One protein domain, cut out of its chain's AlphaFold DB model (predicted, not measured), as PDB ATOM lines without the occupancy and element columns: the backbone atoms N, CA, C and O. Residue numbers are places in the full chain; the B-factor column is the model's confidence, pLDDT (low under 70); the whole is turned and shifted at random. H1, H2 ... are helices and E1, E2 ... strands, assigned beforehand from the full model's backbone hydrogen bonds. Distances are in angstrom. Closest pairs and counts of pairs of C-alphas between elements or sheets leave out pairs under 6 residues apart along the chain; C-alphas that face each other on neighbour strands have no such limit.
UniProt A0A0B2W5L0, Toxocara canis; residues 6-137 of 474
ATOM      1  N   LEU A   6     166.296 219.185 203.587       50.09
ATOM      2  CA  LEU A   6     165.707 218.071 202.848       50.09
ATOM      3  C   LEU A   6     166.809 217.024 202.642       50.09
ATOM      4  O   LEU A   6     167.780 217.282 201.927       50.09
ATOM      5  N   VAL A   7     166.678 215.879 203.316       50.75
ATOM      6  CA  VAL A   7     167.572 214.723 203.157       50.75
ATOM      7  C   VAL A   7     166.814 213.674 202.359       50.75
ATOM      8  O   VAL A   7     165.840 213.119 202.860       50.75
ATOM      9  N   LEU A   8     167.226 213.440 201.116       55.25
ATOM     10  CA  LEU A   8     166.622 212.436 200.240       55.25
ATOM     11  C   LEU A   8     167.734 211.557 199.690       55.25
ATOM     12  O   LEU A   8     168.676 212.072 199.085       55.25
ATOM     13  N   VAL A   9     167.618 210.243 199.855       50.47
ATOM     14  CA  VAL A   9     168.455 209.317 199.090       50.47
ATOM     15  C   VAL A   9     167.681 208.962 197.831       50.47
ATOM     16  O   VAL A   9     166.593 208.385 197.901       50.47
ATOM     17  N   VAL A  10     168.201 209.376 196.679       57.25
ATOM     18  CA  VAL A  10     167.553 209.176 195.386       57.25
ATOM     19  C   VAL A  10     168.328 208.142 194.585       57.25
ATOM     20  O   VAL A  10     169.525 208.280 194.362       57.25
ATOM     21  N   PHE A  11     167.643 207.111 194.104       51.66
ATOM     22  CA  PHE A  11     168.222 206.169 193.152       51.66
ATOM     23  C   PHE A  11     167.531 206.341 191.809       51.66
ATOM     24  O   PHE A  11     166.331 206.078 191.674       51.66
ATOM     25  N   ALA A  12     168.294 206.768 190.806       57.16
ATOM     26  CA  ALA A  12     167.813 206.910 189.442       57.16
ATOM     27  C   ALA A  12     168.223 205.680 188.623       57.16
ATOM     28  O   ALA A  12     169.355 205.575 188.149       57.16
ATOM     29  N   LEU A  13     167.291 204.742 188.435       54.75
ATOM     30  CA  LEU A  13     167.508 203.549 187.612       54.75
ATOM     31  C   LEU A  13     167.230 203.881 186.143       54.75
ATOM     32  O   LEU A  13     166.089 204.141 185.744       54.75
ATOM     33  N   ASN A  14     168.282 203.859 185.328       57.16
ATOM     34  CA  ASN A  14     168.256 204.339 183.953       57.16
ATOM     35  C   ASN A  14     168.443 203.197 182.944       57.16
ATOM     36  O   ASN A  14     169.420 202.453 183.005       57.16
ATOM     37  N   VAL A  15     167.556 203.117 181.941       50.28
ATOM     38  CA  VAL A  15     167.842 202.408 180.681       50.28
ATOM     39  C   VAL A  15     168.196 203.428 179.606       50.28
ATOM     40  O   VAL A  15     167.330 204.095 179.040       50.28
ATOM     41  N   ALA A  16     169.484 203.517 179.295       48.03
ATOM     42  CA  ALA A  16     170.000 203.997 178.013       48.03
ATOM     43  C   ALA A  16     169.741 205.462 177.601       48.03
ATOM     44  O   ALA A  16     169.814 205.737 176.400       48.03
ATOM     45  N   ARG A  17     169.464 206.435 178.491       56.25
ATOM     46  CA  ARG A  17     169.300 207.843 178.044       56.25
ATOM     47  C   ARG A  17     169.864 208.927 178.968       56.25
ATOM     48  O   ARG A  17     169.426 209.102 180.095       56.25
ATOM     49  N   ARG A  18     170.742 209.748 178.371       62.25
ATOM     50  CA  ARG A  18     171.451 210.927 178.913       62.25
ATOM     51  C   ARG A  18     170.530 212.043 179.453       62.25
ATOM     52  O   ARG A  18     170.917 212.767 180.355       62.25
ATOM     53  N   ARG A  19     169.296 212.160 178.938       73.69
ATOM     54  CA  ARG A  19     168.426 213.342 179.121       73.69
ATOM     55  C   ARG A  19     167.833 213.510 180.529       73.69
ATOM     56  O   ARG A  19     167.822 214.630 181.015       73.69
ATOM     57  N   VAL A  20     167.335 212.448 181.173       73.56
ATOM     58  CA  VAL A  20     166.808 212.551 182.557       73.56
ATOM     59  C   VAL A  20     167.942 212.807 183.541       73.56
ATOM     60  O   VAL A  20     167.805 213.656 184.408       73.56
ATOM     61  N   LYS A  21     169.087 212.147 183.338       73.19
ATOM     62  CA  LYS A  21     170.308 212.371 184.114       73.19
ATOM     63  C   LYS A  21     170.793 213.826 184.041       73.19
ATOM     64  O   LYS A  21     171.103 214.411 185.070       73.19
ATOM     65  N   GLU A  22     170.820 214.413 182.843       79.62
ATOM     66  CA  GLU A  22     171.153 215.835 182.652       79.62
ATOM     67  C   GLU A  22     170.199 216.753 183.430       79.62
ATOM     68  O   GLU A  22     170.652 217.564 184.230       79.62
ATOM     69  N   VAL A  23     168.884 216.579 183.255       82.88
ATOM     70  CA  VAL A  23     167.877 217.414 183.934       82.88
ATOM     71  C   VAL A  23     167.947 217.250 185.455       82.88
ATOM     72  O   VAL A  23     167.846 218.227 186.186       82.88
ATOM     73  N   PHE A  24     168.167 216.032 185.950       79.88
ATOM     74  CA  PHE A  24     168.307 215.773 187.382       79.88
ATOM     75  C   PHE A  24     169.530 216.481 187.981       79.88
ATOM     76  O   PHE A  24     169.435 217.064 189.059       79.88
ATOM     77  N   ALA A  25     170.664 216.484 187.270       79.75
ATOM     78  CA  ALA A  25     171.862 217.206 187.693       79.75
ATOM     79  C   ALA A  25     171.630 218.729 187.738       79.75
ATOM     80  O   ALA A  25     172.005 219.374 188.717       79.75
ATOM     81  N   GLU A  26     170.955 219.285 186.725       85.38
ATOM     82  CA  GLU A  26     170.582 220.707 186.653       85.38
ATOM     83  C   GLU A  26     169.625 221.108 187.791       85.38
ATOM     84  O   GLU A  26     169.812 222.142 188.440       85.38
ATOM     85  N   VAL A  27     168.614 220.279 188.078       83.69
ATOM     86  CA  VAL A  27     167.686 220.486 189.202       83.69
ATOM     87  C   VAL A  27     168.430 220.416 190.532       83.69
ATOM     88  O   VAL A  27     168.278 221.310 191.358       83.69
ATOM     89  N   ARG A  28     169.290 219.411 190.740       78.50
ATOM     90  CA  ARG A  28     170.067 219.265 191.979       78.50
ATOM     91  C   ARG A  28     170.958 220.474 192.241       78.50
ATOM     92  O   ARG A  28     170.979 220.965 193.365       78.50
ATOM     93  N   GLN A  29     171.690 220.939 191.229       81.94
ATOM     94  CA  GLN A  29     172.575 222.094 191.368       81.94
ATOM     95  C   GLN A  29     171.790 223.331 191.820       81.94
ATOM     96  O   GLN A  29     172.190 224.004 192.765       81.94
ATOM     97  N   ARG A  30     170.643 223.583 191.186       84.12
ATOM     98  CA  ARG A  30     169.776 224.723 191.488       84.12
ATOM     99  C   ARG A  30     169.076 224.613 192.840       84.12
ATOM    100  O   ARG A  30     168.987 225.594 193.568       84.12
ATOM    101  N   LEU A  31     168.617 223.427 193.227       78.06
ATOM    102  CA  LEU A  31     168.075 223.227 194.570       78.06
ATOM    103  C   LEU A  31     169.167 223.395 195.633       78.06
ATOM    104  O   LEU A  31     168.920 224.014 196.660       78.06
ATOM    105  N   GLY A  32     170.392 222.932 195.367       73.06
ATOM    106  CA  GLY A  32     171.534 223.095 196.269       73.06
ATOM    107  C   GLY A  32     171.978 224.548 196.479       73.06
ATOM    108  O   GLY A  32     172.537 224.855 197.528       73.06
ATOM    109  N   THR A  33     171.715 225.456 195.531       73.69
ATOM    110  CA  THR A  33     172.001 226.893 195.703       73.69
ATOM    111  C   THR A  33     170.943 227.629 196.520       73.69
ATOM    112  O   THR A  33     171.250 228.655 197.123       73.69
ATOM    113  N   HIS A  34     169.706 227.127 196.549       69.81
ATOM    114  CA  HIS A  34     168.574 227.802 197.196       69.81
ATOM    115  C   HIS A  34     168.098 227.127 198.494       69.81
ATOM    116  O   HIS A  34     167.348 227.741 199.251       69.81
ATOM    117  N   LEU A  35     168.541 225.896 198.776       68.00
ATOM    118  CA  LEU A  35     168.112 225.079 199.916       68.00
ATOM    119  C   LEU A  35     169.299 224.371 200.588       68.00
ATOM    120  O   LEU A  35     170.312 224.077 199.956       68.00
ATOM    121  N   HIS A  36     169.156 224.018 201.870       61.94
ATOM    122  CA  HIS A  36     170.063 223.073 202.533       61.94
ATOM    123  C   HIS A  36     169.665 221.641 202.165       61.94
ATOM    124  O   HIS A  36     168.935 220.953 202.876       61.94
ATOM    125  N   LEU A  37     170.120 221.220 200.988       60.22
ATOM    126  CA  LEU A  37     169.783 219.942 200.382       60.22
ATOM    127  C   LEU A  37     170.900 218.914 200.622       60.22
ATOM    128  O   LEU A  37     172.024 219.097 200.154       60.22
ATOM    129  N   THR A  38     170.586 217.795 201.275       56.00
ATOM    130  CA  THR A  38     171.449 216.603 201.288       56.00
ATOM    131  C   THR A  38     170.793 215.540 200.417       56.00
ATOM    132  O   THR A  38     170.051 214.690 200.901       56.00
ATOM    133  N   VAL A  39     171.027 215.624 199.105       57.97
ATOM    134  CA  VAL A  39     170.652 214.556 198.170       57.97
ATOM    135  C   VAL A  39     171.850 213.648 197.965       57.97
ATOM    136  O   VAL A  39     172.822 214.044 197.311       57.97
ATOM    137  N   ASP A  40     171.770 212.443 198.516       57.03
ATOM    138  CA  ASP A  40     172.663 211.360 198.128       57.03
ATOM    139  C   ASP A  40     172.032 210.669 196.917       57.03
ATOM    140  O   ASP A  40     170.878 210.247 196.976       57.03
ATOM    141  N   ASN A  41     172.720 210.686 195.775       64.19
ATOM    142  CA  ASN A  41     172.160 210.181 194.523       64.19
ATOM    143  C   ASN A  41     173.060 209.116 193.934       64.19
ATOM    144  O   ASN A  41     174.210 209.398 193.591       64.19
ATOM    145  N   GLU A  42     172.480 207.949 193.708       64.31
ATOM    146  CA  GLU A  42     173.118 206.886 192.958       64.31
ATOM    147  C   GLU A  42     172.470 206.792 191.570       64.31
ATOM    148  O   GLU A  42     171.333 206.338 191.391       64.31
ATOM    149  N   ASP A  43     173.208 207.254 190.558       66.19
ATOM    150  CA  ASP A  43     172.827 207.107 189.156       66.19
ATOM    151  C   ASP A  43     173.148 205.687 188.690       66.19
ATOM    152  O   ASP A  43     174.265 205.382 188.258       66.19
ATOM    153  N   VAL A  44     172.146 204.822 188.722       64.62
ATOM    154  CA  VAL A  44     172.310 203.415 188.386       64.62
ATOM    155  C   VAL A  44     171.986 203.185 186.902       64.62
ATOM    156  O   VAL A  44     170.827 203.208 186.482       64.62
ATOM    157  N   ASP A  45     173.012 202.947 186.079       64.56
ATOM    158  CA  ASP A  45     172.853 202.605 184.657       64.56
ATOM    159  C   ASP A  45     172.719 201.088 184.453       64.56
ATOM    160  O   ASP A  45     173.688 200.328 184.510       64.56
ATOM    161  N   CYS A  46     171.502 200.647 184.141       62.69
ATOM    162  CA  CYS A  46     171.186 199.233 183.965       62.69
ATOM    163  C   CYS A  46     171.455 198.691 182.564       62.69
ATOM    164  O   CYS A  46     171.155 197.528 182.296       62.69
ATOM    165  N   THR A  47     172.038 199.490 181.665       61.16
ATOM    166  CA  THR A  47     172.472 198.996 180.349       61.16
ATOM    167  C   THR A  47     173.704 198.100 180.425       61.16
ATOM    168  O   THR A  47     173.864 197.230 179.571       61.16
ATOM    169  N   LYS A  48     174.544 198.287 181.451       58.03
ATOM    170  CA  LYS A  48     175.781 197.519 181.659       58.03
ATOM    171  C   LYS A  48     175.592 196.292 182.557       58.03
ATOM    172  O   LYS A  48     176.324 195.328 182.410       58.03
ATOM    173  N   GLY A  49     174.550 196.284 183.395       52.94
ATOM    174  CA  GLY A  49     174.111 195.106 184.156       52.94
ATOM    175  C   GLY A  49     174.804 194.865 185.505       52.94
ATOM    176  O   GLY A  49     174.420 193.923 186.189       52.94
ATOM    177  N   ASP A  50     175.747 195.718 185.914       55.56
ATOM    178  CA  ASP A  50     176.650 195.437 187.046       55.56
ATOM    179  C   ASP A  50     176.157 195.920 188.424       55.56
ATOM    180  O   ASP A  50     176.796 195.650 189.438       55.56
ATOM    181  N   HIS A  51     175.020 196.621 188.505       63.34
ATOM    182  CA  HIS A  51     174.528 197.178 189.770       63.34
ATOM    183  C   HIS A  51     173.458 196.301 190.435       63.34
ATOM    184  O   HIS A  51     172.496 195.891 189.780       63.34
ATOM    185  N   VAL A  52     173.549 196.081 191.753       60.59
ATOM    186  CA  VAL A  52     172.631 195.205 192.517       60.59
ATOM    187  C   VAL A  52     171.162 195.606 192.310       60.59
ATOM    188  O   VAL A  52     170.340 194.762 191.938       60.59
ATOM    189  N   ARG A  53     170.856 196.911 192.382       62.31
ATOM    190  CA  ARG A  53     169.505 197.465 192.139       62.31
ATOM    191  C   ARG A  53     168.999 197.290 190.692       62.31
ATOM    192  O   ARG A  53     167.793 197.201 190.476       62.31
ATOM    193  N   CYS A  54     169.874 197.147 189.688       61.12
ATOM    194  CA  CYS A  54     169.444 196.800 188.318       61.12
ATOM    195  C   CYS A  54     168.895 195.385 188.209       61.12
ATOM    196  O   CYS A  54     168.116 195.070 187.306       61.12
ATOM    197  N   THR A  55     169.329 194.514 189.114       56.94
ATOM    198  CA  THR A  55     168.851 193.144 189.151       56.94
ATOM    199  C   THR A  55     167.487 193.058 189.846       56.94
ATOM    200  O   THR A  55     166.671 192.218 189.471       56.94
ATOM    201  N   GLU A  56     167.208 193.958 190.794       60.81
ATOM    202  CA  GLU A  56     165.951 194.042 191.552       60.81
ATOM    203  C   GLU A  56     164.770 194.532 190.700       60.81
ATOM    204  O   GLU A  56     163.679 193.967 190.787       60.81
ATOM    205  N   TYR A  57     164.991 195.500 189.802       59.38
ATOM    206  CA  TYR A  57     163.938 196.114 188.988       59.38
ATOM    207  C   TYR A  57     164.164 195.869 187.488       59.38
ATOM    208  O   TYR A  57     165.011 196.502 186.859       59.38
ATOM    209  N   LYS A  58     163.383 194.980 186.846       57.06
ATOM    210  CA  LYS A  58     163.497 194.783 185.387       57.06
ATOM    211  C   LYS A  58     162.780 195.889 184.603       57.06
ATOM    212  O   LYS A  58     161.553 195.905 184.504       57.06
ATOM    213  N   LEU A  59     163.559 196.733 183.936       56.47
ATOM    214  CA  LEU A  59     163.095 197.801 183.047       56.47
ATOM    215  C   LEU A  59     162.789 197.213 181.649       56.47
ATOM    216  O   LEU A  59     163.682 197.045 180.822       56.47
ATOM    217  N   ARG A  60     161.543 196.773 181.395       50.66
ATOM    218  CA  ARG A  60     161.135 196.215 180.076       50.66
ATOM    219  C   ARG A  60     160.820 197.282 179.023       50.66
ATOM    220  O   ARG A  60     160.924 196.992 177.838       50.66
ATOM    221  N   ASP A  61     160.482 198.485 179.468       52.94
ATOM    222  CA  ASP A  61     160.208 199.658 178.640       52.94
ATOM    223  C   ASP A  61     161.287 200.725 178.946       52.94
ATOM    224  O   ASP A  61     161.905 200.671 180.013       52.94
ATOM    225  N   PRO A  62     161.540 201.714 178.069       49.66
ATOM    226  CA  PRO A  62     162.443 202.828 178.362       49.66
ATOM    227  C   PRO A  62     161.770 203.805 179.344       49.66
ATOM    228  O   PRO A  62     161.312 204.882 178.956       49.66
ATOM    229  N   PHE A  63     161.635 203.399 180.606       60.81
ATOM    230  CA  PHE A  63     161.203 204.253 181.711       60.81
ATOM    231  C   PHE A  63     162.341 204.445 182.703       60.81
ATOM    232  O   PHE A  63     163.205 203.582 182.848       60.81
ATOM    233  N   HIS A  64     162.308 205.586 183.379       68.81
ATOM    234  CA  HIS A  64     163.173 205.870 184.512       68.81
ATOM    235  C   HIS A  64     162.387 205.548 185.781       68.81
ATOM    236  O   HIS A  64     161.221 205.948 185.899       68.81
ATOM    237  N   LEU A  65     162.993 204.778 186.685       72.69
ATOM    238  CA  LEU A  65     162.485 204.658 188.047       72.69
ATOM    239  C   LEU A  65     163.249 205.625 188.934       72.69
ATOM    240  O   LEU A  65     164.471 205.735 188.823       72.69
ATOM    241  N   ILE A  66     162.507 206.298 189.800       77.88
ATOM    242  CA  ILE A  66     163.062 207.103 190.876       77.88
ATOM    243  C   ILE A  66     162.658 206.416 192.158       77.88
ATOM    244  O   ILE A  66     161.466 206.251 192.414       77.88
ATOM    245  N   ILE A  67     163.647 205.989 192.925       74.44
ATOM    246  CA  ILE A  67     163.429 205.501 194.278       74.44
ATOM    247  C   ILE A  67     163.814 206.641 195.200       74.44
ATOM    248  O   ILE A  67     164.940 207.125 195.104       74.44
ATOM    249  N   ILE A  68     162.883 207.082 196.034       75.38
ATOM    250  CA  ILE A  68     163.150 208.081 197.062       75.38
ATOM    251  C   ILE A  68     163.012 207.403 198.407       75.38
ATOM    252  O   ILE A  68     161.957 206.860 198.724       75.38
ATOM    253  N   GLU A  69     164.090 207.425 199.175       70.56
ATOM    254  CA  GLU A  69     164.087 206.983 200.561       70.56
ATOM    255  C   GLU A  69     164.061 208.232 201.444       70.56
ATOM    256  O   GLU A  69     165.007 209.028 201.443       70.56
ATOM    257  N   ASP A  70     162.953 208.418 202.164       69.06
ATOM    258  CA  ASP A  70     162.823 209.449 203.192       69.06
ATOM    259  C   ASP A  70     162.580 208.807 204.571       69.06
ATOM    260  O   ASP A  70     162.044 207.701 204.691       69.06
ATOM    261  N   ALA A  71     162.998 209.495 205.635       60.19
ATOM    262  CA  ALA A  71     162.945 208.965 207.001       60.19
ATOM    263  C   ALA A  71     161.516 208.807 207.569       60.19
ATOM    264  O   ALA A  71     161.341 208.176 208.608       60.19
ATOM    265  N   SER A  72     160.507 209.392 206.921       60.47
ATOM    266  CA  SER A  72     159.103 209.411 207.356       60.47
ATOM    267  C   SER A  72     158.218 208.370 206.660       60.47
ATOM    268  O   SER A  72     157.294 207.855 207.284       60.47
ATOM    269  N   HIS A  73     158.496 208.046 205.400       61.84
ATOM    270  CA  HIS A  73     157.662 207.221 204.523       61.84
ATOM    271  C   HIS A  73     158.398 205.975 204.006       61.84
ATOM    272  O   HIS A  73     157.775 205.091 203.416       61.84
ATOM    273  N   GLY A  74     159.706 205.858 204.263       69.00
ATOM    274  CA  GLY A  74     160.529 204.760 203.765       69.00
ATOM    275  C   GLY A  74     160.850 204.905 202.275       69.00
ATOM    276  O   GLY A  74     160.889 206.010 201.740       69.00
ATOM    277  N   ALA A  75     161.130 203.780 201.610       73.56
ATOM    278  CA  ALA A  75     161.475 203.747 200.190       73.56
ATOM    279  C   ALA A  75     160.218 203.747 199.307       73.56
ATOM    280  O   ALA A  75     159.449 202.783 199.309       73.56
ATOM    281  N   GLU A  76     160.040 204.784 198.493       82.75
ATOM    282  CA  GLU A  76     158.947 204.882 197.526       82.75
ATOM    283  C   GLU A  76     159.464 204.846 196.087       82.75
ATOM    284  O   GLU A  76     160.480 205.456 195.754       82.75
ATOM    285  N   VAL A  77     158.760 204.119 195.211       82.31
ATOM    286  CA  VAL A  77     159.172 203.905 193.817       82.31
ATOM    287  C   VAL A  77     158.236 204.637 192.862       82.31
ATOM    288  O   VAL A  77     157.040 204.353 192.785       82.31
ATOM    289  N   TYR A  78     158.800 205.529 192.058       85.31
ATOM    290  CA  TYR A  78     158.097 206.334 191.069       85.31
ATOM    291  C   TYR A  78     158.495 205.954 189.647       85.31
ATOM    292  O   TYR A  78     159.653 205.660 189.357       85.31
ATOM    293  N   SER A  79     157.530 206.000 188.730       83.69
ATOM    294  CA  SER A  79     157.733 205.738 187.306       83.69
ATOM    295  C   SER A  79     157.582 207.009 186.475       83.69
ATOM    296  O   SER A  79     156.499 207.597 186.403       83.69
ATOM    297  N   LEU A  80     158.651 207.375 185.767       78.94
ATOM    298  CA  LEU A  80     158.660 208.416 184.739       78.94
ATOM    299  C   LEU A  80     158.529 207.771 183.356       78.94
ATOM    300  O   LEU A  80     159.512 207.429 182.687       78.94
ATOM    301  N   LYS A  81     157.286 207.562 182.912       75.81
ATOM    302  CA  LYS A  81     157.014 206.953 181.601       75.81
ATOM    303  C   LYS A  81     157.313 207.940 180.471       75.81
ATOM    304  O   LYS A  81     156.753 209.036 180.431       75.81
ATOM    305  N   ARG A  82     158.093 207.501 179.475       71.56
ATOM    306  CA  ARG A  82     158.463 208.295 178.284       71.56
ATOM    307  C   ARG A  82     157.270 208.893 177.540       71.56
ATOM    308  O   ARG A  82     157.369 210.006 177.038       71.56
ATOM    309  N   LYS A  83     156.150 208.165 177.448       77.56
ATOM    310  CA  LYS A  83     154.959 208.648 176.726       77.56
ATOM    311  C   LYS A  83     154.418 209.973 177.270       77.56
ATOM    312  O   LYS A  83     153.806 210.712 176.507       77.56
ATOM    313  N   PHE A  84     154.678 210.267 178.543       77.94
ATOM    314  CA  PHE A  84     154.244 211.491 179.206       77.94
ATOM    315  C   PHE A  84     155.398 212.473 179.450       77.94
ATOM    316  O   PHE A  84     155.167 213.667 179.496       77.94
ATOM    317  N   ASN A  85     156.643 211.993 179.500       79.75
ATOM    318  CA  ASN A  85     157.843 212.791 179.774       79.75
ATOM    319  C   ASN A  85     158.696 212.987 178.508       79.75
ATOM    320  O   ASN A  85     159.748 212.365 178.344       79.75
ATOM    321  N   LYS A  86     158.199 213.786 177.554       79.81
ATOM    322  CA  LYS A  86     158.765 213.860 176.189       79.81
ATOM    323  C   LYS A  86     159.926 214.858 176.036       79.81
ATOM    324  O   LYS A  86     160.821 214.618 175.218       79.81
ATOM    325  N   ASN A  87     159.931 215.950 176.802       84.88
ATOM    326  CA  ASN A  87     160.923 217.031 176.731       84.88
ATOM    327  C   ASN A  87     161.602 217.263 178.104       84.88
ATOM    328  O   ASN A  87     161.208 216.652 179.096       84.88
ATOM    329  N   LYS A  88     162.655 218.098 178.151       86.75
ATOM    330  CA  LYS A  88     163.402 218.383 179.393       86.75
ATOM    331  C   LYS A  88     162.545 219.107 180.445       86.75
ATOM    332  O   LYS A  88     162.633 218.752 181.612       86.75
ATOM    333  N   ALA A  89     161.690 220.036 180.022       86.94
ATOM    334  CA  ALA A  89     160.848 220.839 180.906       86.94
ATOM    335  C   ALA A  89     159.786 220.002 181.650       86.94
ATOM    336  O   ALA A  89     159.642 220.119 182.860       86.94
ATOM    337  N   ILE A  90     159.126 219.061 180.968       85.94
ATOM    338  CA  ILE A  90     158.171 218.126 181.583       85.94
ATOM    339  C   ILE A  90     158.886 217.162 182.541       85.94
ATOM    340  O   ILE A  90     158.351 216.831 183.598       85.94
ATOM    341  N   ILE A  91     160.096 216.705 182.194       85.69
ATOM    342  CA  ILE A  91     160.912 215.869 183.091       85.69
ATOM    343  C   ILE A  91     161.245 216.653 184.364       85.69
ATOM    344  O   ILE A  91     161.070 216.127 185.457       85.69
ATOM    345  N   GLU A  92     161.681 217.904 184.225       88.06
ATOM    346  CA  GLU A  92     161.983 218.800 185.341       88.06
ATOM    347  C   GLU A  92     160.762 219.019 186.242       88.06
ATOM    348  O   GLU A  92     160.837 218.755 187.440       88.06
ATOM    349  N   ALA A  93     159.623 219.406 185.661       87.31
ATOM    350  CA  ALA A  93     158.371 219.585 186.392       87.31
ATOM    351  C   ALA A  93     157.949 218.296 187.121       87.31
ATOM    352  O   ALA A  93     157.469 218.335 188.253       87.31
ATOM    353  N   SER A  94     158.178 217.129 186.509       88.00
ATOM    354  CA  SER A  94     157.883 215.832 187.130       88.00
ATOM    355  C   SER A  94     158.791 215.540 188.320       88.00
ATOM    356  O   SER A  94     158.301 215.069 189.339       88.00
ATOM    357  N   LEU A  95     160.092 215.825 188.213       86.56
ATOM    358  CA  LEU A  95     161.052 215.646 189.305       86.56
ATOM    359  C   LEU A  95     160.722 216.543 190.498       86.56
ATOM    360  O   LEU A  95     160.668 216.058 191.626       86.56
ATOM    361  N   LEU A  96     160.450 217.825 190.246       86.81
ATOM    362  CA  LEU A  96     160.084 218.777 191.295       86.81
ATOM    363  C   LEU A  96     158.761 218.394 191.966       86.81
ATOM    364  O   LEU A  96     158.660 218.478 193.187       86.81
ATOM    365  N   ASN A  97     157.783 217.892 191.205       86.00
ATOM    366  CA  ASN A  97     156.547 217.353 191.772       86.00
ATOM    367  C   ASN A  97     156.825 216.166 192.716       86.00
ATOM    368  O   ASN A  97     156.333 216.160 193.841       86.00
ATOM    369  N   VAL A  98     157.670 215.201 192.319       86.25
ATOM    370  CA  VAL A  98     158.055 214.099 193.223       86.25
ATOM    371  C   VAL A  98     158.739 214.639 194.479       86.25
ATOM    372  O   VAL A  98     158.361 214.274 195.584       86.25
ATOM    373  N   PHE A  99     159.720 215.534 194.343       83.38
ATOM    374  CA  PHE A  99     160.434 216.070 195.506       83.38
ATOM    375  C   PHE A  99     159.529 216.855 196.454       83.38
ATOM    376  O   PHE A  99     159.734 216.797 197.662       83.38
ATOM    377  N   SER A 100     158.511 217.535 195.926       82.81
ATOM    378  CA  SER A 100     157.507 218.241 196.731       82.81
ATOM    379  C   SER A 100     156.698 217.288 197.609       82.81
ATOM    380  O   SER A 100     156.327 217.657 198.715       82.81
ATOM    381  N   GLN A 101     156.466 216.047 197.163       80.69
ATOM    382  CA  GLN A 101     155.749 215.032 197.950       80.69
ATOM    383  C   GLN A 101     156.566 214.514 199.142       80.69
ATOM    384  O   GLN A 101     155.987 214.079 200.131       80.69
ATOM    385  N   HIS A 102     157.897 214.605 199.068       78.94
ATOM    386  CA  HIS A 102     158.820 214.194 200.133       78.94
ATOM    387  C   HIS A 102     159.455 215.381 200.872       78.94
ATOM    388  O   HIS A 102     160.380 215.212 201.666       78.94
ATOM    389  N   SER A 103     158.976 216.598 200.610       74.38
ATOM    390  CA  SER A 103     159.458 217.832 201.222       74.38
ATOM    391  C   SER A 103     158.328 218.526 201.971       74.38
ATOM    392  O   SER A 103     157.154 218.404 201.642       74.38
ATOM    393  N   ARG A 104     158.681 219.313 202.991       74.75
ATOM    394  CA  ARG A 104     157.719 220.192 203.680       74.75
ATOM    395  C   ARG A 104     157.373 221.443 202.872       74.75
ATOM    396  O   ARG A 104     156.504 222.205 203.284       74.75
ATOM    397  N   GLN A 105     158.101 221.692 201.788       74.38
ATOM    398  CA  GLN A 105     157.924 222.840 200.911       74.38
ATOM    399  C   GLN A 105     157.661 222.359 199.489       74.38
ATOM    400  O   GLN A 105     158.251 221.372 199.048       74.38
ATOM    401  N   ASP A 106     156.803 223.089 198.781       80.81
ATOM    402  CA  ASP A 106     156.595 222.886 197.353       80.81
ATOM    403  C   ASP A 106     157.881 223.246 196.605       80.81
ATOM    404  O   ASP A 106     158.346 224.385 196.631       80.81
ATOM    405  N   MET A 107     158.475 222.245 195.968       83.19
ATOM    406  CA  MET A 107     159.727 222.363 195.235       83.19
ATOM    407  C   MET A 107     159.506 222.890 193.816       83.19
ATOM    408  O   MET A 107     160.472 223.294 193.168       83.19
ATOM    409  N   THR A 108     158.267 222.916 193.312       83.19
ATOM    410  CA  THR A 108     157.968 223.443 191.974       83.19
ATOM    411  C   THR A 108     158.194 224.950 191.863       83.19
ATOM    412  O   THR A 108     158.430 225.434 190.762       83.19
ATOM    413  N   ILE A 109     158.278 225.675 192.987       83.62
ATOM    414  CA  ILE A 109     158.648 227.102 193.017       83.62
ATOM    415  C   ILE A 109     160.072 227.372 192.500       83.62
ATOM    416  O   ILE A 109     160.430 228.516 192.243       83.62
ATOM    417  N   TYR A 110     160.901 226.329 192.388       84.94
ATOM    418  CA  TYR A 110     162.267 226.404 191.862       84.94
ATOM    419  C   TYR A 110     162.370 225.928 190.404       84.94
ATOM    420  O   TYR A 110     163.480 225.711 189.900       84.94
ATOM    421  N   ALA A 111     161.232 225.725 189.733       86.19
ATOM    422  CA  ALA A 111     161.176 225.347 188.329       86.19
ATOM    423  C   ALA A 111     161.843 226.399 187.431       86.19
ATOM    424  O   ALA A 111     161.960 227.572 187.765       86.19
ATOM    425  N   SER A 112     162.361 225.952 186.288       89.25
ATOM    426  CA  SER A 112     162.886 226.858 185.271       89.25
ATOM    427  C   SER A 112     161.715 227.534 184.569       89.25
ATOM    428  O   SER A 112     160.624 226.971 184.513       89.25
ATOM    429  N   GLU A 113     161.944 228.684 183.937       88.00
ATOM    430  CA  GLU A 113     160.889 229.403 183.203       88.00
ATOM    431  C   GLU A 113     160.184 228.525 182.143       88.00
ATOM    432  O   GLU A 113     159.010 228.709 181.817       88.00
ATOM    433  N   ASN A 114     160.901 227.534 181.605       86.50
ATOM    434  CA  ASN A 114     160.347 226.561 180.667       86.50
ATOM    435  C   ASN A 114     159.527 225.466 181.364       86.50
ATOM    436  O   ASN A 114     158.553 224.992 180.791       86.50
ATOM    437  N   ALA A 115     159.922 225.040 182.566       86.50
ATOM    438  CA  ALA A 115     159.234 224.002 183.329       86.50
ATOM    439  C   ALA A 115     158.007 224.524 184.092       86.50
ATOM    440  O   ALA A 115     157.059 223.766 184.263       86.50
ATOM    441  N   GLU A 116     157.972 225.804 184.477       85.94
ATOM    442  CA  GLU A 116     156.796 226.446 185.098       85.94
ATOM    443  C   GLU A 116     155.545 226.387 184.208       85.94
ATOM    444  O   GLU A 116     154.418 226.361 184.696       85.94
ATOM    445  N   LYS A 117     155.740 226.353 182.884       86.62
ATOM    446  CA  LYS A 117     154.664 226.339 181.880       86.62
ATOM    447  C   LYS A 117     154.185 224.921 181.536       86.62
ATOM    448  O   LYS A 117     153.323 224.763 180.676       86.62
ATOM    449  N   GLU A 118     154.749 223.894 182.168       85.88
ATOM    450  CA  GLU A 118     154.564 222.489 181.804       85.88
ATOM    451  C   GLU A 118     154.003 221.672 182.976       85.88
ATOM    452  O   GLU A 118     154.290 221.928 184.143       85.88
ATOM    453  N   VAL A 119     153.226 220.628 182.669       81.25
ATOM    454  CA  VAL A 119     152.680 219.717 183.689       81.25
ATOM    455  C   VAL A 119     153.520 218.446 183.753       81.25
ATOM    456  O   VAL A 119     153.577 217.666 182.800       81.25
ATOM    457  N   GLY A 120     154.157 218.223 184.901       78.62
ATOM    458  CA  GLY A 120     154.935 217.019 185.172       78.62
ATOM    459  C   GLY A 120     154.060 215.781 185.398       78.62
ATOM    460  O   GLY A 120     153.146 215.799 186.219       78.62
ATOM    461  N   PHE A 121     154.372 214.673 184.718       80.44
ATOM    462  CA  PHE A 121     153.677 213.395 184.869       80.44
ATOM    463  C   PHE A 121     154.563 212.353 185.544       80.44
ATOM    464  O   PHE A 121     155.441 211.745 184.920       80.44
ATOM    465  N   VAL A 122     154.237 212.055 186.797       83.88
ATOM    466  CA  VAL A 122     154.881 211.004 187.578       83.88
ATOM    467  C   VAL A 122     153.841 210.139 188.279       83.88
ATOM    468  O   VAL A 122     152.790 210.625 188.688       83.88
ATOM    469  N   ARG A 123     154.103 208.832 188.376       85.94
ATOM    470  CA  ARG A 123     153.197 207.884 189.036       85.94
ATOM    471  C   ARG A 123     153.951 207.048 190.058       85.94
ATOM    472  O   ARG A 123     154.875 206.330 189.672       85.94
ATOM    473  N   ARG A 124     153.510 207.088 191.315       85.94
ATOM    474  CA  ARG A 124     153.936 206.144 192.354       85.94
ATOM    475  C   ARG A 124     153.476 204.727 192.000       85.94
ATOM    476  O   ARG A 124     152.344 204.533 191.554       85.94
ATOM    477  N   LEU A 125     154.361 203.749 192.142       82.06
ATOM    478  CA  LEU A 125     154.038 202.332 191.986       82.06
ATOM    479  C   LEU A 125     153.515 201.774 193.312       82.06
ATOM    480  O   LEU A 125     154.041 202.101 194.374       82.06
ATOM    481  N   SER A 126     152.491 200.925 193.247       81.44
ATOM    482  CA  SER A 126     152.012 200.179 194.415       81.44
ATOM    483  C   SER A 126     152.985 199.059 194.801       81.44
ATOM    484  O   SER A 126     153.731 198.550 193.960       81.44
ATOM    485  N   ASN A 127     152.939 198.625 196.064       77.69
ATOM    486  CA  ASN A 127     153.762 197.513 196.552       77.69
ATOM    487  C   ASN A 127     153.514 196.226 195.753       77.69
ATOM    488  O   ASN A 127     154.457 195.506 195.445       77.69
ATOM    489  N   GLU A 128     152.272 195.966 195.343       77.12
ATOM    490  CA  GLU A 128     151.906 194.826 194.493       77.12
ATOM    491  C   GLU A 128     152.555 194.906 193.107       77.12
ATOM    492  O   GLU A 128     153.072 193.909 192.602       77.12
ATOM    493  N   GLU A 129     152.586 196.092 192.493       74.69
ATOM    494  CA  GLU A 129     153.252 196.305 191.205       74.69
ATOM    495  C   GLU A 129     154.769 196.132 191.320       74.69
ATOM    496  O   GLU A 129     155.379 195.501 190.453       74.69
ATOM    497  N   VAL A 130     155.374 196.640 192.399       71.38
ATOM    498  CA  VAL A 130     156.803 196.461 192.695       71.38
ATOM    499  C   VAL A 130     157.122 194.978 192.922       71.38
ATOM    500  O   VAL A 130     158.023 194.434 192.280       71.38
ATOM    501  N   LEU A 131     156.332 194.276 193.737       70.69
ATOM    502  CA  LEU A 131     156.477 192.839 193.979       70.69
ATOM    503  C   LEU A 131     156.257 192.015 192.707       70.69
ATOM    504  O   LEU A 131     157.006 191.077 192.453       70.69
ATOM    505  N   ALA A 132     155.306 192.383 191.846       68.38
ATOM    506  CA  ALA A 132     155.097 191.733 190.553       68.38
ATOM    507  C   ALA A 132     156.269 191.960 189.579       68.38
ATOM    508  O   ALA A 132     156.564 191.093 188.742       68.38
ATOM    509  N   MET A 133     156.955 193.106 189.666       66.44
ATOM    510  CA  MET A 133     158.191 193.364 188.920       66.44
ATOM    511  C   MET A 133     159.341 192.475 189.414       66.44
ATOM    512  O   MET A 133     160.072 191.936 188.577       66.44
ATOM    513  N   ILE A 134     159.441 192.251 190.728       60.97
ATOM    514  CA  ILE A 134     160.453 191.393 191.370       60.97
ATOM    515  C   ILE A 134     160.166 189.898 191.119       60.97
ATOM    516  O   ILE A 134     161.047 189.157 190.677       60.97
ATOM    517  N   ALA A 135     158.922 189.447 191.306       56.25
ATOM    518  CA  ALA A 135     158.493 188.046 191.186       56.25
ATOM    519  C   ALA A 135     158.674 187.471 189.771       56.25
ATOM    520  O   ALA A 135     158.917 186.279 189.594       56.25
ATOM    521  N   LYS A 136     158.664 188.319 188.732       53.62
ATOM    522  CA  LYS A 136     158.982 187.912 187.351       53.62
ATOM    523  C   LYS A 136     160.439 187.438 187.150       53.62
ATOM    524  O   LYS A 136     160.757 187.036 186.028       53.62
ATOM    525  N   ARG A 137     161.310 187.459 188.178       45.34
ATOM    526  CA  ARG A 137     162.657 186.840 188.170       45.34
ATOM    527  C   ARG A 137     162.632 185.306 188.249       45.34
ATOM    528  O   ARG A 137     163.547 184.693 187.708       45.34
TER     529      ARG A 137
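Overview. This is residues 6 to 137 of the 474 residues of a protein of Toxocara canis (UniProt A0A0B2W5L0). A twisted four-strand sheet stands across the domain like a wall, with helices H1 and H3 over one of its faces and crossing each other steeply; little H4 packs on H3. H2 and H5 lie at the other end of the longest axis from H4, and the long stretch of residues 111 to 126 runs past H3 and E4 to H5. The printed part has 132 residues, with five named helices and four named strands in the order E1 H1 E2 H2 E3 E4 H3 H4 H5; the class is mixed, helices and strands. The sheet runs E2 E1 E3 E4, mixed. The whole is compact, with a radius of gyration of the C-alphas of 14.3 A and spans of 42 by 31 by 25 A.

Arrangement. In the sheet, E1 (residues 6 to 14) and E2 (residues 36 to 45) are parallel at 15 degrees, with N 10 and O 40 2.8 A apart. E1 and E3 (residues 63 to 70) are antiparallel at 155 degrees, with N 11 and O 67 2.9 A apart. E3 and E4 (residues 74 to 81) form an antiparallel hairpin, with N 76 and O 68 2.8 A apart; these three N and O pairs are within hydrogen-bond range. H1 (residues 18 to 34) joins E1 to E2 in a strand-helix-strand unit, two parallel neighbour strands with a helix between, and the crossover is right-handed. H1 runs along the strands, at 3 degrees to E1 on the local plane, and its height over the sheet is 8.7 A. H3 (residues 88 to 101) touches H1 at a steep tilt of 53 degrees, the same way; their closest C-alphas, of Val 23 and Glu 92, are 6.2 A apart. H1 and H3 are on one face of the sheet, as two layers, a sheet with helices on one face; measured on its local plane, H3 stands at the sheet's level, with a height of 2.1 A. H4 (residues 107 to 110) touches H3, closest at the C-alphas of Ser 100 and Met 107, 4.9 A. H2 (residues 52 to 56) only grazes the sheet with residues 52 to 54, and H5 (residues 127 to 135) with residues 127 to 130. In H1, H2, H3 and H5 every O i to N i+4 pair is within hydrogen-bond range; H4 is too short for one.

Along the chain. E1 begins at C-alpha 6 (165.707, 218.071, 202.848) and is 23.5 A long; E2 is 27.3 A, E3 22.2 A and E4 22.5 A. H1 is 25.0 A and H3 20.4 A long. H5, 11.9 A, ends at C-alpha 135 (158.493, 188.046, 191.186); H2 and H4 are 6.8 A and 5.8 A.

Size, cuts and confidence. The C-alphas farthest apart, of Glu 113 and Arg 137, are 42.9 A apart. The printed part has no cut. The link H4 to H5 is long; in it residues 123 to 124 pair, antiparallel, with residues 78 to 79 of E4. The mean pLDDT of the printed part is 71.7, and residues 6 to 18, 34 to 64, 70 to 74 and 132 to 137 are under 70.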